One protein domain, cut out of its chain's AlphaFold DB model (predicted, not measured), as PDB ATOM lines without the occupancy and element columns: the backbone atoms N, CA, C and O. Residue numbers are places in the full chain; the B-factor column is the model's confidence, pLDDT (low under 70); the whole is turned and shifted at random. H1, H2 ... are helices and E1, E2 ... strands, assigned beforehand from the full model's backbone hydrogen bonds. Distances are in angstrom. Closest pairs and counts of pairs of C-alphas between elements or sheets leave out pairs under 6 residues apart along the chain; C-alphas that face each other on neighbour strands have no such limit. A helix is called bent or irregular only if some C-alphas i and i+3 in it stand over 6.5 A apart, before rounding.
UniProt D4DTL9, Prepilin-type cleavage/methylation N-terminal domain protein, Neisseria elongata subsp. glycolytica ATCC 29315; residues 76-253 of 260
ATOM      1  N   GLY A  76      48.935  35.203   4.868       88.81
ATOM      2  CA  GLY A  76      47.996  34.752   5.884       88.81
ATOM      3  C   GLY A  76      47.503  35.841   6.826       88.81
ATOM      4  O   GLY A  76      46.694  35.531   7.696       88.81
ATOM      5  N   SER A  77      47.932  37.091   6.644       91.81
ATOM      6  CA  SER A  77      47.376  38.245   7.343       91.81
ATOM      7  C   SER A  77      46.132  38.757   6.619       91.81
ATOM      8  O   SER A  77      46.181  39.031   5.421       91.81
ATOM      9  N   PHE A  78      45.034  38.932   7.349       91.75
ATOM     10  CA  PHE A  78      43.776  39.504   6.865       91.75
ATOM     11  C   PHE A  78      43.245  40.465   7.930       91.75
ATOM     12  O   PHE A  78      42.591  40.058   8.886       91.75
ATOM     13  N   GLY A  79      43.618  41.743   7.820       88.69
ATOM     14  CA  GLY A  79      43.380  42.710   8.891       88.69
ATOM     15  C   GLY A  79      44.034  42.260  10.202       88.69
ATOM     16  O   GLY A  79      45.241  42.025  10.234       88.69
ATOM     17  N   CYS A  80      43.239  42.116  11.267       85.81
ATOM     18  CA  CYS A  80      43.719  41.593  12.552       85.81
ATOM     19  C   CYS A  80      43.873  40.058  12.574       85.81
ATOM     20  O   CYS A  80      44.594  39.514  13.414       85.81
ATOM     21  N   PHE A  81      43.201  39.341  11.669       89.62
ATOM     22  CA  PHE A  81      43.251  37.885  11.622       89.62
ATOM     23  C   PHE A  81      44.568  37.396  11.019       89.62
ATOM     24  O   PHE A  81      45.060  37.945  10.031       89.62
ATOM     25  N   ASN A  82      45.112  36.309  11.569       88.81
ATOM     26  CA  ASN A  82      46.285  35.646  11.014       88.81
ATOM     27  C   ASN A  82      46.075  34.127  10.935       88.81
ATOM     28  O   ASN A  82      45.824  33.475  11.953       88.81
ATOM     29  N   LEU A  83      46.226  33.561   9.732       85.12
ATOM     30  CA  LEU A  83      46.089  32.120   9.495       85.12
ATOM     31  C   LEU A  83      47.053  31.300  10.360       85.12
ATOM     32  O   LEU A  83      46.619  30.329  10.973       85.12
ATOM     33  N   ALA A  84      48.313  31.727  10.495       77.44
ATOM     34  CA  ALA A  84      49.342  30.981  11.223       77.44
ATOM     35  C   ALA A  84      49.070  30.876  12.734       77.44
ATOM     36  O   ALA A  84      49.642  30.025  13.410       77.44
ATOM     37  N   LYS A  85      48.190  31.727  13.279       76.31
ATOM     38  CA  LYS A  85      47.763  31.679  14.685       76.31
ATOM     39  C   LYS A  85      46.582  30.722  14.913       76.31
ATOM     40  O   LYS A  85      46.231  30.450  16.058       76.31
ATOM     41  N   THR A  86      45.974  30.214  13.844       72.75
ATOM     42  CA  THR A  86      44.755  29.404  13.900       72.75
ATOM     43  C   THR A  86      45.097  27.932  13.678       72.75
ATOM     44  O   THR A  86      45.513  27.537  12.586       72.75
ATOM     45  N   ALA A  87      44.927  27.115  14.720       67.50
ATOM     46  CA  ALA A  87      45.043  25.660  14.618       67.50
ATOM     47  C   ALA A  87      43.950  25.097  13.697       67.50
ATOM     48  O   ALA A  87      42.871  25.679  13.579       67.50
ATOM     49  N   THR A  88      44.180  23.951  13.057       66.44
ATOM     50  CA  THR A  88      43.200  23.412  12.094       66.44
ATOM     51  C   THR A  88      41.938  22.852  12.735       66.44
ATOM     52  O   THR A  88      40.927  22.705  12.060       66.44
ATOM     53  N   SER A  89      41.927  22.653  14.053       62.91
ATOM     54  CA  SER A  89      40.700  22.386  14.813       62.91
ATOM     55  C   SER A  89      39.734  23.578  14.857       62.91
ATOM     56  O   SER A  89      38.548  23.388  15.107       62.91
ATOM     57  N   ASP A  90      40.209  24.797  14.582       69.75
ATOM     58  CA  ASP A  90      39.423  26.035  14.648       69.75
ATOM     59  C   ASP A  90      38.754  26.380  13.300       69.75
ATOM     60  O   ASP A  90      38.446  27.542  13.028       69.75
ATOM     61  N   GLN A  91      38.479  25.385  12.445       68.06
ATOM     62  CA  GLN A  91      37.782  25.572  11.158       68.06
ATOM     63  C   GLN A  91      36.441  26.316  11.290       68.06
ATOM     64  O   GLN A  91      36.009  26.979  10.356       68.06
ATOM     65  N   THR A  92      35.797  26.289  12.458       67.38
ATOM     66  CA  THR A  92      34.568  27.055  12.727       67.38
ATOM     67  C   THR A  92      34.772  28.573  12.709       67.38
ATOM     68  O   THR A  92      33.842  29.308  12.373       67.38
ATOM     69  N   LYS A  93      35.982  29.042  13.035       81.69
ATOM     70  CA  LYS A  93      36.382  30.455  12.983       81.69
ATOM     71  C   LYS A  93      36.836  30.882  11.589       81.69
ATOM     72  O   LYS A  93      36.863  32.076  11.313       81.69
ATOM     73  N   LEU A  94      37.183  29.929  10.722       86.69
ATOM     74  CA  LEU A  94      37.604  30.165   9.345       86.69
ATOM     75  C   LEU A  94      36.512  29.701   8.372       86.69
ATOM     76  O   LEU A  94      36.508  28.552   7.937       86.69
ATOM     77  N   LYS A  95      35.593  30.591   7.992       87.31
ATOM     78  CA  LYS A  95      34.521  30.244   7.047       87.31
ATOM     79  C   LYS A  95      34.897  30.707   5.650       87.31
ATOM     80  O   LYS A  95      34.799  31.885   5.310       87.31
ATOM     81  N   ASP A  96      35.351  29.770   4.833       86.75
ATOM     82  CA  ASP A  96      35.520  30.022   3.409       86.75
ATOM     83  C   ASP A  96      34.297  29.527   2.648       86.75
ATOM     84  O   ASP A  96      34.029  28.329   2.582       86.75
ATOM     85  N   HIS A  97      33.569  30.467   2.058       86.25
ATOM     86  CA  HIS A  97      32.360  30.187   1.291       86.25
ATOM     87  C   HIS A  97      32.664  29.819  -0.173       86.25
ATOM     88  O   HIS A  97      31.759  29.674  -0.994       86.25
ATOM     89  N   GLY A  98      33.943  29.687  -0.535       75.00
ATOM     90  CA  GLY A  98      34.401  29.219  -1.838       75.00
ATOM     91  C   GLY A  98      34.426  27.700  -1.975       75.00
ATOM     92  O   GLY A  98      35.012  26.996  -1.163       75.00
ATOM     93  N   VAL A  99      33.875  27.199  -3.084       64.81
ATOM     94  CA  VAL A  99      33.971  25.783  -3.497       64.81
ATOM     95  C   VAL A  99      35.324  25.418  -4.125       64.81
ATOM     96  O   VAL A  99      35.710  24.253  -4.121       64.81
ATOM     97  N   ALA A 100      36.067  26.398  -4.650       54.84
ATOM     98  CA  ALA A 100      37.397  26.223  -5.234       54.84
ATOM     99  C   ALA A 100      38.403  27.184  -4.581       54.84
ATOM    100  O   ALA A 100      38.057  28.326  -4.267       54.84
ATOM    101  N   ASN A 101      39.656  26.733  -4.410       55.22
ATOM    102  CA  ASN A 101      40.724  27.469  -3.715       55.22
ATOM    103  C   ASN A 101      40.339  27.876  -2.282       55.22
ATOM    104  O   ASN A 101      40.365  29.056  -1.932       55.22
ATOM    105  N   VAL A 102      39.975  26.872  -1.480       65.75
ATOM    106  CA  VAL A 102      39.594  27.035  -0.073       65.75
ATOM    107  C   VAL A 102      40.811  27.492   0.743       65.75
ATOM    108  O   VAL A 102      41.862  26.855   0.685       65.75
ATOM    109  N   LEU A 103      40.684  28.552   1.539       67.69
ATOM    110  CA  LEU A 103      41.694  29.002   2.501       67.69
ATOM    111  C   LEU A 103      42.033  27.901   3.517       67.69
ATOM    112  O   LEU A 103      43.184  27.759   3.907       67.69
ATOM    113  N   GLY A 104      41.057  27.066   3.884       58.84
ATOM    114  CA  GLY A 104      41.277  25.873   4.709       58.84
ATOM    115  C   GLY A 104      42.117  24.787   4.025       58.84
ATOM    116  O   GLY A 104      42.761  23.994   4.696       58.84
ATOM    117  N   ALA A 105      42.210  24.778   2.688       59.03
ATOM    118  CA  ALA A 105      43.108  23.872   1.968       59.03
ATOM    119  C   ALA A 105      44.580  24.329   2.009       59.03
ATOM    120  O   ALA A 105      45.420  23.729   1.336       59.03
ATOM    121  N   LEU A 106      44.896  25.404   2.738       62.56
ATOM    122  CA  LEU A 106      46.256  25.883   3.003       62.56
ATOM    123  C   LEU A 106      46.828  25.309   4.312       62.56
ATOM    124  O   LEU A 106      47.756  25.868   4.894       62.56
ATOM    125  N   GLU A 107      46.254  24.212   4.795       68.94
ATOM    126  CA  GLU A 107      46.727  23.481   5.962       68.94
ATOM    127  C   GLU A 107      48.071  22.787   5.691       68.94
ATOM    128  O   GLU A 107      48.251  22.079   4.697       68.94
ATOM    129  N   TYR A 108      49.014  22.963   6.614       67.38
ATOM    130  CA  TYR A 108      50.249  22.191   6.692       67.38
ATOM    131  C   TYR A 108      50.578  21.915   8.159       67.38
ATOM    132  O   TYR A 108      50.567  22.831   8.979       67.38
ATOM    133  N   ASN A 109      50.872  20.653   8.495       68.12
ATOM    134  CA  ASN A 109      51.114  20.201   9.872       68.12
ATOM    135  C   ASN A 109      50.040  20.675  10.872       68.12
ATOM    136  O   ASN A 109      50.366  21.167  11.951       68.12
ATOM    137  N   ASN A 110      48.762  20.542  10.514       70.44
ATOM    138  CA  ASN A 110      47.626  20.942  11.351       70.44
ATOM    139  C   ASN A 110      47.585  22.445  11.705       70.44
ATOM    140  O   ASN A 110      47.024  22.855  12.726       70.44
ATOM    141  N   GLN A 111      48.168  23.287  10.847       70.50
ATOM    142  CA  GLN A 111      48.095  24.743  10.943       70.50
ATOM    143  C   GLN A 111      47.695  25.352   9.603       70.50
ATOM    144  O   GLN A 111      48.213  24.958   8.558       70.50
ATOM    145  N   ASN A 112      46.805  26.346   9.630       76.50
ATOM    146  CA  ASN A 112      46.483  27.120   8.437       76.50
ATOM    147  C   ASN A 112      47.668  28.026   8.086       76.50
ATOM    148  O   ASN A 112      48.177  28.753   8.936       76.50
ATOM    149  N   GLN A 113      48.106  28.017   6.830       79.81
ATOM    150  CA  GLN A 113      49.229  28.837   6.382       79.81
ATOM    151  C   GLN A 113      48.805  29.813   5.290       79.81
ATOM    152  O   GLN A 113      47.963  29.529   4.450       79.81
ATOM    153  N   GLY A 114      49.424  30.991   5.266       83.88
ATOM    154  CA  GLY A 114      49.271  31.937   4.157       83.88
ATOM    155  C   GLY A 114      50.042  31.556   2.894       83.88
ATOM    156  O   GLY A 114      49.958  32.267   1.892       83.88
ATOM    157  N   VAL A 115      50.824  30.477   2.955       86.50
ATOM    158  CA  VAL A 115      51.726  30.017   1.899       86.50
ATOM    159  C   VAL A 115      51.396  28.571   1.569       86.50
ATOM    160  O   VAL A 115      51.243  27.755   2.473       86.50
ATOM    161  N   LYS A 116      51.319  28.237   0.281       80.81
ATOM    162  CA  LYS A 116      51.092  26.864  -0.170       80.81
ATOM    163  C   LYS A 116      52.008  26.487  -1.322       80.81
ATOM    164  O   LYS A 116      52.270  27.282  -2.221       80.81
ATOM    165  N   TYR A 117      52.437  25.232  -1.301       79.75
ATOM    166  CA  TYR A 117      53.078  24.579  -2.432       79.75
ATOM    167  C   TYR A 117      52.018  23.843  -3.251       79.75
ATOM    168  O   TYR A 117      51.247  23.051  -2.709       79.75
ATOM    169  N   LEU A 118      51.976  24.115  -4.552       77.12
ATOM    170  CA  LEU A 118      51.056  23.487  -5.495       77.12
ATOM    171  C   LEU A 118      51.819  22.830  -6.639       77.12
ATOM    172  O   LEU A 118      52.916  23.265  -7.001       77.12
ATOM    173  N   ASP A 119      51.207  21.802  -7.220       77.56
ATOM    174  CA  ASP A 119      51.615  21.305  -8.526       77.56
ATOM    175  C   ASP A 119      51.071  22.249  -9.609       77.56
ATOM    176  O   ASP A 119      49.865  22.451  -9.763       77.56
ATOM    177  N   GLY A 120      51.988  22.873 -10.334       69.88
ATOM    178  CA  GLY A 120      51.741  23.814 -11.412       69.88
ATOM    179  C   GLY A 120      51.243  23.164 -12.693       69.88
ATOM    180  O   GLY A 120      50.815  23.894 -13.579       69.88
ATOM    181  N   ALA A 121      51.212  21.829 -12.786       69.12
ATOM    182  CA  ALA A 121      50.518  21.136 -13.870       69.12
ATOM    183  C   ALA A 121      49.015  21.476 -13.913       69.12
ATOM    184  O   ALA A 121      48.401  21.426 -14.976       69.12
ATOM    185  N   ALA A 122      48.429  21.863 -12.773       63.47
ATOM    186  CA  ALA A 122      47.033  22.284 -12.669       63.47
ATOM    187  C   ALA A 122      46.804  23.778 -12.983       63.47
ATOM    188  O   ALA A 122      45.657  24.230 -13.007       63.47
ATOM    189  N   LEU A 123      47.863  24.567 -13.200       67.56
ATOM    190  CA  LEU A 123      47.755  26.004 -13.455       67.56
ATOM    191  C   LEU A 123      47.780  26.286 -14.957       67.56
ATOM    192  O   LEU A 123      48.811  26.170 -15.613       67.56
ATOM    193  N   SER A 124      46.638  26.723 -15.486       65.12
ATOM    194  CA  SER A 124      46.554  27.291 -16.831       65.12
ATOM    195  C   SER A 124      46.843  28.789 -16.755       65.12
ATOM    196  O   SER A 124      46.012  29.564 -16.276       65.12
ATOM    197  N   LEU A 125      48.044  29.194 -17.172       67.56
ATOM    198  CA  LEU A 125      48.453  30.595 -17.218       67.56
ATOM    199  C   LEU A 125      48.548  31.049 -18.683       67.56
ATOM    200  O   LEU A 125      49.251  30.412 -19.471       67.56
ATOM    201  N   PRO A 126      47.855  32.133 -19.080       65.50
ATOM    202  CA  PRO A 126      48.005  32.675 -20.421       65.50
ATOM    203  C   PRO A 126      49.450  33.141 -20.612       65.50
ATOM    204  O   PRO A 126      50.013  33.808 -19.749       65.50
ATOM    205  N   GLU A 127      50.041  32.768 -21.745       68.31
ATOM    206  CA  GLU A 127      51.393  33.168 -22.159       68.31
ATOM    207  C   GLU A 127      52.555  32.635 -21.297       68.31
ATOM    208  O   GLU A 127      53.695  33.084 -21.444       68.31
ATOM    209  N   PHE A 128      52.307  31.654 -20.421       70.06
ATOM    210  CA  PHE A 128      53.350  31.062 -19.589       70.06
ATOM    211  C   PHE A 128      53.154  29.566 -19.356       70.06
ATOM    212  O   PHE A 128      52.119  29.120 -18.864       70.06
ATOM    213  N   THR A 129      54.212  28.802 -19.616       74.25
ATOM    214  CA  THR A 129      54.249  27.361 -19.359       74.25
ATOM    215  C   THR A 129      55.148  27.078 -18.163       74.25
ATOM    216  O   THR A 129      56.350  27.363 -18.203       74.25
ATOM    217  N   VAL A 130      54.580  26.490 -17.106       75.31
ATOM    218  CA  VAL A 130      55.340  26.030 -15.934       75.31
ATOM    219  C   VAL A 130      56.341  24.951 -16.365       75.31
ATOM    220  O   VAL A 130      56.045  24.095 -17.198       75.31
ATOM    221  N   SER A 131      57.552  24.990 -15.810       71.31
ATOM    222  CA  SER A 131      58.606  24.026 -16.116       71.31
ATOM    223  C   SER A 131      58.184  22.609 -15.738       71.31
ATOM    224  O   SER A 131      57.918  22.317 -14.575       71.31
ATOM    225  N   THR A 132      58.215  21.692 -16.702       71.62
ATOM    226  CA  THR A 132      57.894  20.275 -16.479       71.62
ATOM    227  C   THR A 132      58.940  19.544 -15.633       71.62
ATOM    228  O   THR A 132      58.633  18.521 -15.033       71.62
ATOM    229  N   SER A 133      60.169  20.064 -15.543       71.38
ATOM    230  CA  SER A 133      61.238  19.489 -14.710       71.38
ATOM    231  C   SER A 133      61.088  19.830 -13.223       71.38
ATOM    232  O   SER A 133      61.601  19.110 -12.373       71.38
ATOM    233  N   SER A 134      60.404  20.930 -12.903       69.12
ATOM    234  CA  SER A 134      60.058  21.320 -11.536       69.12
ATOM    235  C   SER A 134      58.710  22.033 -11.575       69.12
ATOM    236  O   SER A 134      58.677  23.266 -11.520       69.12
ATOM    237  N   PRO A 135      57.594  21.286 -11.637       74.06
ATOM    238  CA  PRO A 135      56.270  21.876 -11.776       74.06
ATOM    239  C   PRO A 135      55.795  22.561 -10.492       74.06
ATOM    240  O   PRO A 135      54.652  22.969 -10.400       74.06
ATOM    241  N   LYS A 136      56.641  22.699  -9.469       78.88
ATOM    242  CA  LYS A 136      56.250  23.263  -8.179       78.88
ATOM    243  C   LYS A 136      56.021  24.763  -8.277       78.88
ATOM    244  O   LYS A 136      56.834  25.498  -8.839       78.88
ATOM    245  N   VAL A 137      54.944  25.202  -7.644       80.56
ATOM    246  CA  VAL A 137      54.532  26.597  -7.597       80.56
ATOM    247  C   VAL A 137      54.292  27.016  -6.155       80.56
ATOM    248  O   VAL A 137      53.730  26.265  -5.358       80.56
ATOM    249  N   LEU A 138      54.748  28.219  -5.828       83.81
ATOM    250  CA  LEU A 138      54.566  28.861  -4.534       83.81
ATOM    251  C   LEU A 138      53.400  29.840  -4.614       83.81
ATOM    252  O   LEU A 138      53.443  30.788  -5.390       83.81
ATOM    253  N   LEU A 139      52.375  29.628  -3.802       84.62
ATOM    254  CA  LEU A 139      51.223  30.510  -3.688       84.62
ATOM    255  C   LEU A 139      51.281  31.246  -2.354       84.62
ATOM    256  O   LEU A 139      51.400  30.617  -1.307       84.62
ATOM    257  N   PHE A 140      51.144  32.565  -2.397       87.56
ATOM    258  CA  PHE A 140      50.992  33.432  -1.234       87.56
ATOM    259  C   PHE A 140      49.603  34.048  -1.273       87.56
ATOM    260  O   PHE A 140      49.220  34.632  -2.283       87.56
ATOM    261  N   THR A 141      48.853  33.942  -0.182       88.00
ATOM    262  CA  THR A 141      47.534  34.568  -0.057       88.00
ATOM    263  C   THR A 141      47.465  35.425   1.188       88.00
ATOM    264  O   THR A 141      47.931  35.027   2.254       88.00
ATOM    265  N   TYR A 142      46.894  36.613   1.055       91.56
ATOM    266  CA  TYR A 142      46.754  37.578   2.141       91.56
ATOM    267  C   TYR A 142      45.709  38.637   1.788       91.56
ATOM    268  O   TYR A 142      45.264  38.733   0.642       91.56
ATOM    269  N   GLY A 143      45.280  39.404   2.783       91.62
ATOM    270  CA  GLY A 143      44.341  40.506   2.638       91.62
ATOM    271  C   GLY A 143      45.073  41.832   2.482       91.62
ATOM    272  O   GLY A 143      46.059  42.084   3.173       91.62
ATOM    273  N   ILE A 144      44.580  42.691   1.594       92.50
ATOM    274  CA  ILE A 144      45.014  44.089   1.501       92.50
ATOM    275  C   ILE A 144      43.822  45.034   1.528       92.50
ATOM    276  O   ILE A 144      42.691  44.643   1.234       92.50
ATOM    277  N   GLY A 145      44.109  46.297   1.807       91.19
ATOM    278  CA  GLY A 145      43.109  47.342   1.922       91.19
ATOM    279  C   GLY A 145      42.799  47.673   3.368       91.19
ATOM    280  O   GLY A 145      42.911  46.838   4.265       91.19
ATOM    281  N   SER A 146      42.420  48.929   3.556       87.25
ATOM    282  CA  SER A 146      41.990  49.474   4.834       87.25
ATOM    283  C   SER A 146      40.586  50.030   4.685       87.25
ATOM    284  O   SER A 146      40.234  50.619   3.660       87.25
ATOM    285  N   SER A 147      39.784  49.834   5.721       91.00
ATOM    286  CA  SER A 147      38.407  50.296   5.770       91.00
ATOM    287  C   SER A 147      38.039  50.727   7.179       91.00
ATOM    288  O   SER A 147      38.548  50.162   8.145       91.00
ATOM    289  N   SER A 148      37.098  51.653   7.299       90.75
ATOM    290  CA  SER A 148      36.528  52.073   8.579       90.75
ATOM    291  C   SER A 148      35.005  52.126   8.512       90.75
ATOM    292  O   SER A 148      34.411  52.014   7.441       90.75
ATOM    293  N   GLY A 149      34.353  52.308   9.662       90.50
ATOM    294  CA  GLY A 149      32.898  52.477   9.716       90.50
ATOM    295  C   GLY A 149      32.134  51.283   9.144       90.50
ATOM    296  O   GLY A 149      31.149  51.484   8.439       90.50
ATOM    297  N   TYR A 150      32.616  50.063   9.406       93.69
ATOM    298  CA  TYR A 150      31.920  48.837   9.025       93.69
ATOM    299  C   TYR A 150      30.492  48.852   9.566       93.69
ATOM    300  O   TYR A 150      30.285  49.156  10.736       93.69
ATOM    301  N   SER A 151      29.506  48.533   8.737       92.75
ATOM    302  CA  SER A 151      28.109  48.438   9.158       92.75
ATOM    303  C   SER A 151      27.402  47.356   8.358       92.75
ATOM    304  O   SER A 151      27.284  47.469   7.139       92.75
ATOM    305  N   SER A 152      26.888  46.323   9.023       92.31
ATOM    306  CA  SER A 152      26.008  45.345   8.376       92.31
ATOM    307  C   SER A 152      24.609  45.933   8.144       92.31
ATOM    308  O   SER A 152      24.069  46.687   8.958       92.31
ATOM    309  N   SER A 153      24.016  45.600   7.000       85.12
ATOM    310  CA  SER A 153      22.660  45.989   6.604       85.12
ATOM    311  C   SER A 153      21.852  44.720   6.324       85.12
ATOM    312  O   SER A 153      21.573  44.360   5.181       85.12
ATOM    313  N   GLY A 154      21.508  44.013   7.397       82.75
ATOM    314  CA  GLY A 154      20.937  42.673   7.370       82.75
ATOM    315  C   GLY A 154      22.001  41.590   7.187       82.75
ATOM    316  O   GLY A 154      23.190  41.868   7.045       82.75
ATOM    317  N   ALA A 155      21.554  40.337   7.151       82.12
ATOM    318  CA  ALA A 155      22.445  39.180   7.188       82.12
ATOM    319  C   ALA A 155      23.269  38.970   5.897       82.12
ATOM    320  O   ALA A 155      24.228  38.207   5.905       82.12
ATOM    321  N   ASN A 156      22.919  39.614   4.777       91.81
ATOM    322  CA  ASN A 156      23.535  39.369   3.465       91.81
ATOM    323  C   ASN A 156      24.223  40.598   2.842       91.81
ATOM    324  O   ASN A 156      24.558  40.575   1.650       91.81
ATOM    325  N   SER A 157      24.403  41.680   3.606       94.56
ATOM    326  CA  SER A 157      25.048  42.889   3.101       94.56
ATOM    327  C   SER A 157      25.745  43.699   4.190       94.56
ATOM    328  O   SER A 157      25.357  43.670   5.358       94.56
ATOM    329  N   PHE A 158      26.771  44.447   3.802       95.75
ATOM    330  CA  PHE A 158      27.455  45.405   4.665       95.75
ATOM    331  C   PHE A 158      28.007  46.574   3.851       95.75
ATOM    332  O   PHE A 158      28.116  46.513   2.623       95.75
ATOM    333  N   SER A 159      28.382  47.645   4.536       95.50
ATOM    334  CA  SER A 159      29.081  48.782   3.956       95.50
ATOM    335  C   SER A 159      30.313  49.149   4.772       95.50
ATOM    336  O   SER A 159      30.396  48.883   5.971       95.50
ATOM    337  N   VAL A 160      31.288  49.743   4.090       95.56
ATOM    338  CA  VAL A 160      32.507  50.276   4.695       95.56
ATOM    339  C   VAL A 160      32.910  51.586   4.034       95.56
ATOM    340  O   VAL A 160      32.712  51.785   2.834       95.56
ATOM    341  N   GLN A 161      33.520  52.467   4.819       95.00
ATOM    342  CA  GLN A 161      34.238  53.632   4.322       95.00
ATOM    343  C   GLN A 161      35.626  53.200   3.864       95.00
ATOM    344  O   GLN A 161      36.326  52.480   4.582       95.00
ATOM    345  N   ILE A 162      36.024  53.645   2.680       94.62
ATOM    346  CA  ILE A 162      37.324  53.349   2.088       94.62
ATOM    347  C   ILE A 162      37.996  54.632   1.612       94.62
ATOM    348  O   ILE A 162      37.341  55.615   1.260       94.62
ATOM    349  N   GLU A 163      39.322  54.613   1.560       90.12
ATOM    350  CA  GLU A 163      40.077  55.706   0.962       90.12
ATOM    351  C   GLU A 163      39.878  55.743  -0.557       90.12
ATOM    352  O   GLU A 163      39.809  54.714  -1.241       90.12
ATOM    353  N   LYS A 164      39.794  56.957  -1.110       86.56
ATOM    354  CA  LYS A 164      39.626  57.153  -2.550       86.56
ATOM    355  C   LYS A 164      40.858  56.628  -3.288       86.56
ATOM    356  O   LYS A 164      41.953  57.148  -3.114       86.56
ATOM    357  N   GLY A 165      40.654  55.639  -4.156       84.25
ATOM    358  CA  GLY A 165      41.742  54.992  -4.898       84.25
ATOM    359  C   GLY A 165      42.510  53.929  -4.104       84.25
ATOM    360  O   GLY A 165      43.504  53.424  -4.614       84.25
ATOM    361  N   GLY A 166      42.056  53.577  -2.895       88.88
ATOM    362  CA  GLY A 166      42.606  52.461  -2.128       88.88
ATOM    363  C   GLY A 166      42.282  51.094  -2.742       88.88
ATOM    364  O   GLY A 166      41.502  50.967  -3.687       88.88
ATOM    365  N   GLU A 167      42.836  50.032  -2.166       90.69
ATOM    366  CA  GLU A 167      42.779  48.672  -2.715       90.69
ATOM    367  C   GLU A 167      41.360  48.097  -2.778       90.69
ATOM    368  O   GLU A 167      41.045  47.290  -3.655       90.69
ATOM    369  N   LEU A 168      40.490  48.517  -1.857       92.50
ATOM    370  CA  LEU A 168      39.078  48.141  -1.847       92.50
ATOM    371  C   LEU A 168      38.269  48.888  -2.917       92.50
ATOM    372  O   LEU A 168      37.228  48.393  -3.340       92.50
ATOM    373  N   ALA A 169      38.744  50.039  -3.407       92.62
ATOM    374  CA  ALA A 169      38.072  50.771  -4.481       92.62
ATOM    375  C   ALA A 169      38.177  50.025  -5.821       92.62
ATOM    376  O   ALA A 169      37.262  50.104  -6.642       92.62
ATOM    377  N   GLU A 170      39.245  49.239  -6.010       90.06
ATOM    378  CA  GLU A 170      39.440  48.362  -7.176       90.06
ATOM    379  C   GLU A 170      38.347  47.286  -7.297       90.06
ATOM    380  O   GLU A 170      38.160  46.710  -8.365       90.06
ATOM    381  N   LEU A 171      37.614  47.008  -6.213       90.94
ATOM    382  CA  LEU A 171      36.540  46.021  -6.196       90.94
ATOM    383  C   LEU A 171      35.214  46.531  -6.773       90.94
ATOM    384  O   LEU A 171      34.261  45.756  -6.878       90.94
ATOM    385  N   ASN A 172      35.113  47.813  -7.129       93.38
ATOM    386  CA  ASN A 172      33.877  48.375  -7.662       93.38
ATOM    387  C   ASN A 172      33.424  47.620  -8.922       93.38
ATOM    388  O   ASN A 172      34.180  47.505  -9.885       93.38
ATOM    389  N   LYS A 173      32.177  47.134  -8.919       92.38
ATOM    390  CA  LYS A 173      31.555  46.327  -9.985       92.38
ATOM    391  C   LYS A 173      32.184  44.945 -10.216       92.38
ATOM    392  O   LYS A 173      31.715  44.214 -11.081       92.38
ATOM    393  N   GLN A 174      33.171  44.543  -9.415       91.12
ATOM    394  CA  GLN A 174      33.854  43.255  -9.541       91.12
ATOM    395  C   GLN A 174      33.106  42.166  -8.763       91.12
ATOM    396  O   GLN A 174      33.268  41.999  -7.547       91.12
ATOM    397  N   THR A 175      32.255  41.412  -9.461       89.19
ATOM    398  CA  THR A 175      31.346  40.441  -8.824       89.19
ATOM    399  C   THR A 175      32.038  39.149  -8.403       89.19
ATOM    400  O   THR A 175      31.729  38.613  -7.339       89.19
ATOM    401  N   LYS A 176      33.020  38.684  -9.186       87.75
ATOM    402  CA  LYS A 176      33.781  37.444  -8.937       87.75
ATOM    403  C   LYS A 176      35.038  37.654  -8.087       87.75
ATOM    404  O   LYS A 176      35.827  36.731  -7.913       87.75
ATOM    405  N   ALA A 177      35.242  38.872  -7.585       87.50
ATOM    406  CA  ALA A 177      36.328  39.186  -6.673       87.50
ATOM    407  C   ALA A 177      35.998  38.762  -5.239       87.50
ATOM    408  O   ALA A 177      35.035  39.300  -4.682       87.50
ATOM    409  N   PRO A 178      36.783  37.878  -4.595       89.50
ATOM    410  CA  PRO A 178      36.627  37.585  -3.204       89.50
ATOM    411  C   PRO A 178      36.881  38.805  -2.341       89.50
ATOM    412  O   PRO A 178      37.834  39.570  -2.527       89.50
ATOM    413  N   ILE A 179      36.014  38.929  -1.354       92.25
ATOM    414  CA  ILE A 179      36.141  39.885  -0.274       92.25
ATOM    415  C   ILE A 179      36.197  39.119   1.036       92.25
ATOM    416  O   ILE A 179      35.549  38.081   1.190       92.25
ATOM    417  N   ILE A 180      37.018  39.613   1.951       92.94
ATOM    418  CA  ILE A 180      37.254  38.983   3.238       92.94
ATOM    419  C   ILE A 180      36.803  39.941   4.324       92.94
ATOM    420  O   ILE A 180      37.142  41.124   4.293       92.94
ATOM    421  N   VAL A 181      36.038  39.409   5.266       93.81
ATOM    422  CA  VAL A 181      35.605  40.088   6.483       93.81
ATOM    423  C   VAL A 181      36.221  39.329   7.646       93.81
ATOM    424  O   VAL A 181      36.130  38.106   7.702       93.81
ATOM    425  N   SER A 182      36.907  40.030   8.534       92.69
ATOM    426  CA  SER A 182      37.688  39.386   9.586       92.69
ATOM    427  C   SER A 182      37.691  40.187  10.874       92.69
ATOM    428  O   SER A 182      37.859  41.407  10.850       92.69
ATOM    429  N   THR A 183      37.600  39.485  11.997       91.50
ATOM    430  CA  THR A 183      37.965  39.987  13.328       91.50
ATOM    431  C   THR A 183      39.363  39.497  13.708       91.50
ATOM    432  O   THR A 183      40.028  38.805  12.944       91.50
ATOM    433  N   CYS A 184      39.836  39.781  14.921       88.06
ATOM    434  CA  CYS A 184      41.077  39.181  15.422       88.06
ATOM    435  C   CYS A 184      40.979  37.662  15.679       88.06
ATOM    436  O   CYS A 184      41.997  37.026  15.961       88.06
ATOM    437  N   SER A 185      39.774  37.081  15.631       87.00
ATOM    438  CA  SER A 185      39.526  35.685  16.009       87.00
ATOM    439  C   SER A 185      38.766  34.869  14.968       87.00
ATOM    440  O   SER A 185      38.813  33.647  15.032       87.00
ATOM    441  N   SER A 186      38.114  35.510  14.003       89.44
ATOM    442  CA  SER A 186      37.344  34.863  12.944       89.44
ATOM    443  C   SER A 186      37.627  35.507  11.591       89.44
ATOM    444  O   SER A 186      37.984  36.682  11.498       89.44
ATOM    445  N   LEU A 187      37.465  34.720  10.535       91.06
ATOM    446  CA  LEU A 187      37.618  35.148   9.156       91.06
ATOM    447  C   LEU A 187      36.522  34.520   8.311       91.06
ATOM    448  O   LEU A 187      36.300  33.311   8.353       91.06
ATOM    449  N   GLU A 188      35.889  35.350   7.495       91.31
ATOM    450  CA  GLU A 188      34.956  34.940   6.464       91.31
ATOM    451  C   GLU A 188      35.417  35.403   5.096       91.31
ATOM    452  O   GLU A 188      35.707  36.581   4.878       91.31
ATOM    453  N   ARG A 189      35.453  34.471   4.151       91.81
ATOM    454  CA  ARG A 189      35.759  34.760   2.757       91.81
ATOM    455  C   ARG A 189      34.527  34.526   1.904       91.81
ATOM    456  O   ARG A 189      34.023  33.411   1.829       91.81
ATOM    457  N   PHE A 190      34.121  35.560   1.175       91.75
ATOM    458  CA  PHE A 190      33.056  35.483   0.182       91.75
ATOM    459  C   PHE A 190      33.674  35.517  -1.208       91.75
ATOM    460  O   PHE A 190      34.208  36.562  -1.575       91.75
ATOM    461  N   PRO A 191      33.629  34.425  -1.993       88.38
ATOM    462  CA  PRO A 191      34.271  34.361  -3.307       88.38
ATOM    463  C   PRO A 191      33.606  35.277  -4.343       88.38
ATOM    464  O   PRO A 191      34.256  35.736  -5.279       88.38
ATOM    465  N   SER A 192      32.315  35.546  -4.167       89.31
ATOM    466  CA  SER A 192      31.512  36.378  -5.049       89.31
ATOM    467  C   SER A 192      30.545  37.222  -4.239       89.31
ATOM    468  O   SER A 192      29.984  36.753  -3.251       89.31
ATOM    469  N   SER A 193      30.337  38.457  -4.679       92.88
ATOM    470  CA  SER A 193      29.371  39.384  -4.091       92.88
ATOM    471  C   SER A 193      29.200  40.599  -4.991       92.88
ATOM    472  O   SER A 193      30.118  40.964  -5.730       92.88
ATOM    473  N   THR A 194      28.048  41.256  -4.920       95.19
ATOM    474  CA  THR A 194      27.827  42.525  -5.620       95.19
ATOM    475  C   THR A 194      28.520  43.641  -4.850       95.19
ATOM    476  O   THR A 194      28.300  43.776  -3.651       95.19
ATOM    477  N   LYS A 195      29.352  44.435  -5.529       94.69
ATOM    478  CA  LYS A 195      30.159  45.494  -4.911       94.69
ATOM    479  C   LYS A 195      29.930  46.809  -5.639       94.69
ATOM    480  O   LYS A 195      30.193  46.907  -6.837       94.69
ATOM    481  N   GLU A 196      29.450  47.807  -4.914       95.62
ATOM    482  CA  GLU A 196      29.095  49.122  -5.443       95.62
ATOM    483  C   GLU A 196      29.828  50.197  -4.649       95.62
ATOM    484  O   GLU A 196      29.625  50.335  -3.444       95.62
ATOM    485  N   LEU A 197      30.689  50.959  -5.323       94.56
ATOM    486  CA  LEU A 197      31.357  52.112  -4.731       94.56
ATOM    487  C   LEU A 197      30.577  53.386  -5.059       94.56
ATOM    488  O   LEU A 197      30.473  53.766  -6.227       94.56
ATOM    489  N   ASN A 198      30.072  54.061  -4.028       94.19
ATOM    490  CA  ASN A 198      29.447  55.377  -4.137       94.19
ATOM    491  C   ASN A 198      30.237  56.392  -3.299       94.19
ATOM    492  O   ASN A 198      30.221  56.354  -2.068       94.19
ATOM    493  N   GLY A 199      30.979  57.274  -3.972       91.00
ATOM    494  CA  GLY A 199      31.929  58.167  -3.310       91.00
ATOM    495  C   GLY A 199      33.023  57.371  -2.593       91.00
ATOM    496  O   GLY A 199      33.796  56.669  -3.241       91.00
ATOM    497  N   SER A 200      33.065  57.480  -1.265       93.50
ATOM    498  CA  SER A 200      33.999  56.751  -0.392       93.50
ATOM    499  C   SER A 200      33.369  55.534   0.293       93.50
ATOM    500  O   SER A 200      34.012  54.904   1.125       93.50
ATOM    501  N   VAL A 201      32.116  55.192  -0.031       95.81
ATOM    502  CA  VAL A 201      31.396  54.082   0.603       95.81
ATOM    503  C   VAL A 201      31.345  52.891  -0.338       95.81
ATOM    504  O   VAL A 201      30.685  52.942  -1.379       95.81
ATOM    505  N   LEU A 202      32.013  51.804   0.036       96.44
ATOM    506  CA  LEU A 202      31.876  50.520  -0.638       96.44
ATOM    507  C   LEU A 202      30.735  49.743   0.016       96.44
ATOM    508  O   LEU A 202      30.800  49.406   1.196       96.44
ATOM    509  N   THR A 203      29.699  49.446  -0.761       96.56
ATOM    510  CA  THR A 203      28.576  48.609  -0.334       96.56
ATOM    511  C   THR A 203      28.702  47.232  -0.959       96.56
ATOM    512  O   THR A 203      28.874  47.111  -2.174       96.56
ATOM    513  N   VAL A 204      28.594  46.195  -0.135       96.56
ATOM    514  CA  VAL A 204      28.672  44.797  -0.550       96.56
ATOM    515  C   VAL A 204      27.355  44.104  -0.254       96.56
ATOM    516  O   VAL A 204      26.866  44.148   0.869       96.56
ATOM    517  N   LYS A 205      26.770  43.481  -1.276       95.38
ATOM    518  CA  LYS A 205      25.443  42.852  -1.251       95.38
ATOM    519  C   LYS A 205      25.507  41.436  -1.816       95.38
ATOM    520  O   LYS A 205      26.490  41.058  -2.460       95.38
ATOM    521  N   ASN A 206      24.410  40.696  -1.651       93.06
ATOM    522  CA  ASN A 206      24.241  39.335  -2.163       93.06
ATOM    523  C   ASN A 206      25.310  38.374  -1.628       93.06
ATOM    524  O   ASN A 206      25.859  37.564  -2.376       93.06
ATOM    525  N   LEU A 207      25.633  38.492  -0.338       92.19
ATOM    526  CA  LEU A 207      26.484  37.520   0.336       92.19
ATOM    527  C   LEU A 207      25.724  36.199   0.449       92.19
ATOM    528  O   LEU A 207      24.576  36.170   0.891       92.19
ATOM    529  N   SER A 208      26.362  35.124  -0.000       88.94
ATOM    530  CA  SER A 208      25.851  33.768   0.132       88.94
ATOM    531  C   SER A 208      27.008  32.840   0.492       88.94
ATOM    532  O   SER A 208      27.986  32.790  -0.265       88.94
ATOM    533  N   PRO A 209      26.917  32.099   1.608       89.25
ATOM    534  CA  PRO A 209      25.944  32.217   2.704       89.25
ATOM    535  C   PRO A 209      25.890  33.612   3.362       89.25
ATOM    536  O   PRO A 209      26.667  34.502   3.033       89.25
ATOM    537  N   ASN A 210      24.950  33.811   4.286       91.44
ATOM    538  CA  ASN A 210      24.865  35.040   5.082       91.44
ATOM    539  C   ASN A 210      26.087  35.209   6.007       91.44
ATOM    540  O   ASN A 210      26.753  34.230   6.347       91.44
ATOM    541  N   LEU A 211      26.326  36.445   6.453       91.44
ATOM    542  CA  LEU A 211      27.325  36.796   7.464       91.44
ATOM    543  C   LEU A 211      27.144  35.955   8.739       91.44
ATOM    544  O   LEU A 211      26.022  35.750   9.210       91.44
ATOM    545  N   SER A 212      28.254  35.505   9.332       89.75
ATOM    546  CA  SER A 212      28.259  34.953  10.691       89.75
ATOM    547  C   SER A 212      27.796  36.010  11.693       89.75
ATOM    548  O   SER A 212      28.098  37.193  11.514       89.75
ATOM    549  N   PRO A 213      27.203  35.597  12.827       88.31
ATOM    550  CA  PRO A 213      27.003  36.476  13.980       88.31
ATOM    551  C   PRO A 213      28.265  37.236  14.434       88.31
ATOM    552  O   PRO A 213      28.147  38.314  15.005       88.31
ATOM    553  N   ASP A 214      29.465  36.712  14.151       88.00
ATOM    554  CA  ASP A 214      30.748  37.365  14.472       88.00
ATOM    555  C   ASP A 214      31.066  38.576  13.575       88.00
ATOM    556  O   ASP A 214      31.937  39.379  13.900       88.00
ATOM    557  N   HIS A 215      30.378  38.702  12.440       90.56
ATOM    558  CA  HIS A 215      30.559  39.781  11.468       90.56
ATOM    559  C   HIS A 215      29.259  40.546  11.179       90.56
ATOM    560  O   HIS A 215      29.261  41.497  10.393       90.56
ATOM    561  N   ASP A 216      28.146  40.177  11.815       90.12
ATOM    562  CA  ASP A 216      26.880  40.898  11.724       90.12
ATOM    563  C   ASP A 216      26.710  41.856  12.914       90.12
ATOM    564  O   ASP A 216      26.311  41.475  14.015       90.12
ATOM    565  N   THR A 217      26.966  43.142  12.678       87.94
ATOM    566  CA  THR A 217      26.800  44.205  13.681       87.94
ATOM    567  C   THR A 217      25.351  44.453  14.112       87.94
ATOM    568  O   THR A 217      25.145  45.101  15.133       87.94
ATOM    569  N   GLN A 218      24.343  43.934  13.397       87.12
ATOM    570  CA  GLN A 218      22.954  43.973  13.871       87.12
ATOM    571  C   GLN A 218      22.710  42.947  14.979       87.12
ATOM    572  O   GLN A 218      21.900  43.187  15.872       87.12
ATOM    573  N   VAL A 219      23.438  41.828  14.941       85.25
ATOM    574  CA  VAL A 219      23.400  40.786  15.973       85.25
ATOM    575  C   VAL A 219      24.354  41.128  17.117       85.25
ATOM    576  O   VAL A 219      23.993  40.981  18.284       85.25
ATOM    577  N   ASN A 220      25.557  41.620  16.804       82.19
ATOM    578  CA  ASN A 220      26.557  41.994  17.800       82.19
ATOM    579  C   ASN A 220      27.230  43.345  17.479       82.19
ATOM    580  O   ASN A 220      28.322  43.385  16.903       82.19
ATOM    581  N   PRO A 221      26.631  44.477  17.894       83.00
ATOM    582  CA  PRO A 221      27.145  45.809  17.565       83.00
ATOM    583  C   PRO A 221      28.506  46.122  18.202       83.00
ATOM    584  O   PRO A 221      29.212  47.012  17.738       83.00
ATOM    585  N   LYS A 222      28.916  45.386  19.245       83.19
ATOM    586  CA  LYS A 222      30.189  45.623  19.945       83.19
ATOM    587  C   LYS A 222      31.414  45.260  19.106       83.19
ATOM    588  O   LYS A 222      32.487  45.788  19.364       83.19
ATOM    589  N   LEU A 223      31.254  44.390  18.107       80.88
ATOM    590  CA  LEU A 223      32.353  43.924  17.258       80.88
ATOM    591  C   LEU A 223      32.691  44.896  16.122       80.88
ATOM    592  O   LEU A 223      33.667  44.686  15.412       80.88
ATOM    593  N   GLN A 224      31.927  45.981  15.952       81.50
ATOM    594  CA  GLN A 224      32.093  46.916  14.837       81.50
ATOM    595  C   GLN A 224      33.527  47.457  14.695       81.50
ATOM    596  O   GLN A 224      34.016  47.612  13.579       81.50
ATOM    597  N   SER A 225      34.203  47.736  15.813       83.00
ATOM    598  CA  SER A 225      35.581  48.244  15.833       83.00
ATOM    599  C   SER A 225      36.645  47.167  15.612       83.00
ATOM    600  O   SER A 225      37.792  47.502  15.327       83.00
ATOM    601  N   GLU A 226      36.287  45.891  15.745       85.88
ATOM    602  CA  GLU A 226      37.191  44.754  15.551       85.88
ATOM    603  C   GLU A 226      37.122  44.192  14.129       85.88
ATOM    604  O   GLU A 226      38.024  43.462  13.707       85.88
ATOM    605  N   ILE A 227      36.063  44.526  13.386       91.69
ATOM    606  CA  ILE A 227      35.847  44.041  12.027       91.69
ATOM    607  C   ILE A 227      36.692  44.844  11.041       91.69
ATOM    608  O   ILE A 227      36.649  46.070  10.957       91.69
ATOM    609  N   SER A 228      37.429  44.098  10.233       92.50
ATOM    610  CA  SER A 228      38.245  44.585   9.133       92.50
ATOM    611  C   SER A 228      37.766  43.955   7.834       92.50
ATOM    612  O   SER A 228      37.399  42.779   7.798       92.50
ATOM    613  N   VAL A 229      37.766  44.741   6.759       95.00
ATOM    614  CA  VAL A 229      37.428  44.261   5.420       95.00
ATOM    615  C   VAL A 229      38.658  44.374   4.544       95.00
ATOM    616  O   VAL A 229      39.321  45.408   4.509       95.00
ATOM    617  N   SER A 230      38.970  43.299   3.831       94.25
ATOM    618  CA  SER A 230      40.127  43.246   2.947       94.25
ATOM    619  C   SER A 230      39.786  42.595   1.615       94.25
ATOM    620  O   SER A 230      38.922  41.721   1.499       94.25
ATOM    621  N   ARG A 231      40.488  43.032   0.573       91.94
ATOM    622  CA  ARG A 231      40.527  42.346  -0.710       91.94
ATOM    623  C   ARG A 231      41.508  41.190  -0.605       91.94
ATOM    624  O   ARG A 231      42.641  41.385  -0.169       91.94
ATOM    625  N   GLN A 232      41.114  40.013  -1.078       89.56
ATOM    626  CA  GLN A 232      42.053  38.905  -1.189       89.56
ATOM    627  C   GLN A 232      43.073  39.169  -2.306       89.56
ATOM    628  O   GLN A 232      42.722  39.550  -3.427       89.56
ATOM    629  N   VAL A 233      44.339  38.915  -2.004       87.44
ATOM    630  CA  VAL A 233      45.444  38.854  -2.958       87.44
ATOM    631  C   VAL A 233      45.966  37.435  -2.988       87.44
ATOM    632  O   VAL A 233      46.122  36.817  -1.939       87.44
ATOM    633  N   VAL A 234      46.254  36.938  -4.189       84.38
ATOM    634  CA  VAL A 234      46.893  35.642  -4.401       84.38
ATOM    635  C   VAL A 234      48.058  35.835  -5.363       84.38
ATOM    636  O   VAL A 234      47.845  36.019  -6.554       84.38
ATOM    637  N   ASN A 235      49.289  35.801  -4.859       85.06
ATOM    638  CA  ASN A 235      50.489  35.862  -5.692       85.06
ATOM    639  C   ASN A 235      51.055  34.464  -5.909       85.06
ATOM    640  O   ASN A 235      51.074  33.642  -4.995       85.06
ATOM    641  N   ILE A 236      51.509  34.194  -7.131       80.88
ATOM    642  CA  ILE A 236      51.920  32.865  -7.573       80.88
ATOM    643  C   ILE A 236      53.336  32.956  -8.152       80.88
ATOM    644  O   ILE A 236      53.607  33.721  -9.065       80.88
ATOM    645  N   TYR A 237      54.261  32.159  -7.637       82.56
ATOM    646  CA  TYR A 237      55.649  32.136  -8.084       82.56
ATOM    647  C   TYR A 237      55.965  30.768  -8.668       82.56
ATOM    648  O   TYR A 237      55.915  29.754  -7.971       82.56
ATOM    649  N   ALA A 238      56.294  30.750  -9.954       79.06
ATOM    650  CA  ALA A 238      56.578  29.545 -10.711       79.06
ATOM    651  C   ALA A 238      57.864  29.717 -11.524       79.06
ATOM    652  O   ALA A 238      58.227  30.818 -11.930       79.06
ATOM    653  N   ILE A 239      58.548  28.609 -11.793       78.56
ATOM    654  CA  ILE A 239      59.667  28.577 -12.736       78.56
ATOM    655  C   ILE A 239      59.131  28.005 -14.044       78.56
ATOM    656  O   ILE A 239      58.481  26.963 -14.039       78.56
ATOM    657  N   GLY A 240      59.396  28.666 -15.165       77.19
ATOM    658  CA  GLY A 240      58.848  28.259 -16.454       77.19
ATOM    659  C   GLY A 240      59.379  29.087 -17.611       77.19
ATOM    660  O   GLY A 240      60.406  29.756 -17.490       77.19
ATOM    661  N   THR A 241      58.690  29.002 -18.740       72.00
ATOM    662  CA  THR A 241      59.032  29.700 -19.983       72.00
ATOM    663  C   THR A 241      57.858  30.560 -20.439       72.00
ATOM    664  O   THR A 241      56.755  30.021 -20.572       72.00
ATOM    665  N   PRO A 242      58.073  31.856 -20.714       69.06
ATOM    666  CA  PRO A 242      57.055  32.695 -21.332       69.06
ATOM    667  C   PRO A 242      56.900  32.340 -22.820       69.06
ATOM    668  O   PRO A 242      57.849  31.872 -23.460       69.06
ATOM    669  N   THR A 243      55.719  32.577 -23.390       64.19
ATOM    670  CA  THR A 243      55.458  32.353 -24.817       64.19
ATOM    671  C   THR A 243      56.385  33.228 -25.666       64.19
ATOM    672  O   THR A 243      56.329  34.451 -25.607       64.19
ATOM    673  N   GLY A 244      57.265  32.595 -26.451       58.12
ATOM    674  CA  GLY A 244      58.225  33.277 -27.331       58.12
ATOM    675  C   GLY A 244      59.585  33.626 -26.705       58.12
ATOM    676  O   GLY A 244      60.403  34.247 -27.381       58.12
ATOM    677  N   GLY A 245      59.861  33.229 -25.454       57.50
ATOM    678  CA  GLY A 245      61.126  33.514 -24.756       57.50
ATOM    679  C   GLY A 245      61.980  32.283 -24.419       57.50
ATOM    680  O   GLY A 245      61.514  31.144 -24.423       57.50
ATOM    681  N   GLY A 246      63.262  32.513 -24.110       55.25
ATOM    682  CA  GLY A 246      64.176  31.484 -23.597       55.25
ATOM    683  C   GLY A 246      63.880  31.078 -22.143       55.25
ATOM    684  O   GLY A 246      63.173  31.777 -21.421       55.25
ATOM    685  N   ARG A 247      64.434  29.940 -21.696       48.56
ATOM    686  CA  ARG A 247      64.286  29.436 -20.314       48.56
ATOM    687  C   ARG A 247      64.908  30.409 -19.306       48.56
ATOM    688  O   ARG A 247      66.110  30.653 -19.360       48.56
ATOM    689  N   GLY A 248      64.113  30.893 -18.357       52.06
ATOM    690  CA  GLY A 248      64.567  31.765 -17.274       52.06
ATOM    691  C   GLY A 248      63.390  32.158 -16.389       52.06
ATOM    692  O   GLY A 248      62.298  32.364 -16.902       52.06
ATOM    693  N   ALA A 249      63.593  32.176 -15.068       50.34
ATOM    694  CA  ALA A 249      62.541  32.368 -14.069       50.34
ATOM    695  C   ALA A 249      61.672  33.603 -14.366       50.34
ATOM    696  O   ALA A 249      62.191  34.708 -14.512       50.34
ATOM    697  N   VAL A 250      60.352  33.410 -14.419       54.91
ATOM    698  CA  VAL A 250      59.382  34.483 -14.654       54.91
ATOM    699  C   VAL A 250      58.508  34.634 -13.419       54.91
ATOM    700  O   VAL A 250      57.875  33.692 -12.949       54.91
ATOM    701  N   PHE A 251      58.490  35.854 -12.901       53.75
ATOM    702  CA  PHE A 251      57.578  36.318 -11.872       53.75
ATOM    703  C   PHE A 251      56.178  36.525 -12.470       53.75
ATOM    704  O   PHE A 251      56.039  37.271 -13.437       53.75
ATOM    705  N   ILE A 252      55.140  35.917 -11.887       54.56
ATOM    706  CA  ILE A 252      53.749  36.162 -12.290       54.56
ATOM    707  C   ILE A 252      52.935  36.533 -11.055       54.56
ATOM    708  O   ILE A 252      52.367  35.687 -10.376       54.56
ATOM    709  N   SER A 253      52.793  37.829 -10.783       42.34
ATOM    710  CA  SER A 253      51.668  38.248  -9.948       42.34
ATOM    711  C   SER A 253      50.394  38.019 -10.752       42.34
ATOM    712  O   SER A 253      50.053  38.801 -11.643       42.34
TER     713      SER A 253
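What this domain is: This is residues 76 to 253 of the 260 residues of the protein "Prepilin-type cleavage/methylation N-terminal domain protein" of Neisseria elongata subsp. glycolytica ATCC 29315 (UniProt D4DTL9). Two long antiparallel strands, E4 and E11, make the longest axis, with a larger body at one end and a small head of E3, E12 and E13 at the other. In the body the four-strand sheet E5 E6 E10 E9 lies partly face to face with the hairpin E7 and E8 and the first residues of E11, their strands crossed; E1, beside E8, ends the larger sheet, and H2 grazes the four-strand sheet. The printed part has 178 residues with, in order, E1, H1, E2 to E10, H2 and E11 to E13; the class is mostly strand, with 75 residues in named elements, under half. The larger sheet, E1 E8 E7 E11 E4 E2, is mixed; E5 E6 E10 E9 is antiparallel. The whole is compact, with a radius of gyration of the C-alphas of 17.7 A and spans of 56 by 39 by 23 A.

Where its parts are: Residues 76 to 93 hold no named element. E1 is residues 94 to 96, with C-alpha 94 at (37.604, 30.165, 9.345); H1 is 103 to 106, E2 115 to 119 and E3 128 to 130. E4, residues 136 to 144, measures 25.6 A and runs on into E5, residues 147 to 152, at 80 degrees. E6 is 158 to 162, E7 179 to 182, E8 187 to 190, E9 194 to 198, E10 201 to 205 and H2 221 to 225. E11, residues 228 to 238, measures 30.9 A and runs on into E12, residues 240 to 242, at 95 degrees. E13, residues 250 to 252, ends with C-alpha 252 at (53.749, 36.162, -12.290).

How they stand to each other: The larger sheet is strongly twisted, with edge strands E1 and E2. E11 pairs with E7 over residues 228 to 231, N 180 to O 230 being 2.9 A, and with E4 over 231 to 238, N 140 to O 235 being 2.8 A. E1 and E8 are parallel, with N 95 and O 187 2.8 A apart. H1 stands at this sheet's level. In the other strongly twisted sheet, E6 and E10 are antiparallel neighbours, with N 160 and O 202 within hydrogen-bond range at 3.0 A. The closest C-alphas of E5 and E11 are those of Ser 147 and Val 229, 6.1 A. E3 and E12 are antiparallel, with N 241 and O 129 2.9 A apart; E11 and E13 meet only at a point. H2 is irregular, C-alphas 222 and 225 being 7.3 A apart; 0 of 1 O i to N i+4 pairs and 1 of 2 O i to N i+3 pairs are within hydrogen-bond range, and H1 is too short for an i+4 pair.

The domain as a whole: The C-alphas of Val 219 and Gly 246, the two farthest apart, are 57.6 A apart. The printed part has no cut; the links E6 to E7 and E10 to H2 are long. Mean pLDDT of the printed part is 81.9, with 38 residues under 70, among them 99 to 109 and 242 to 253.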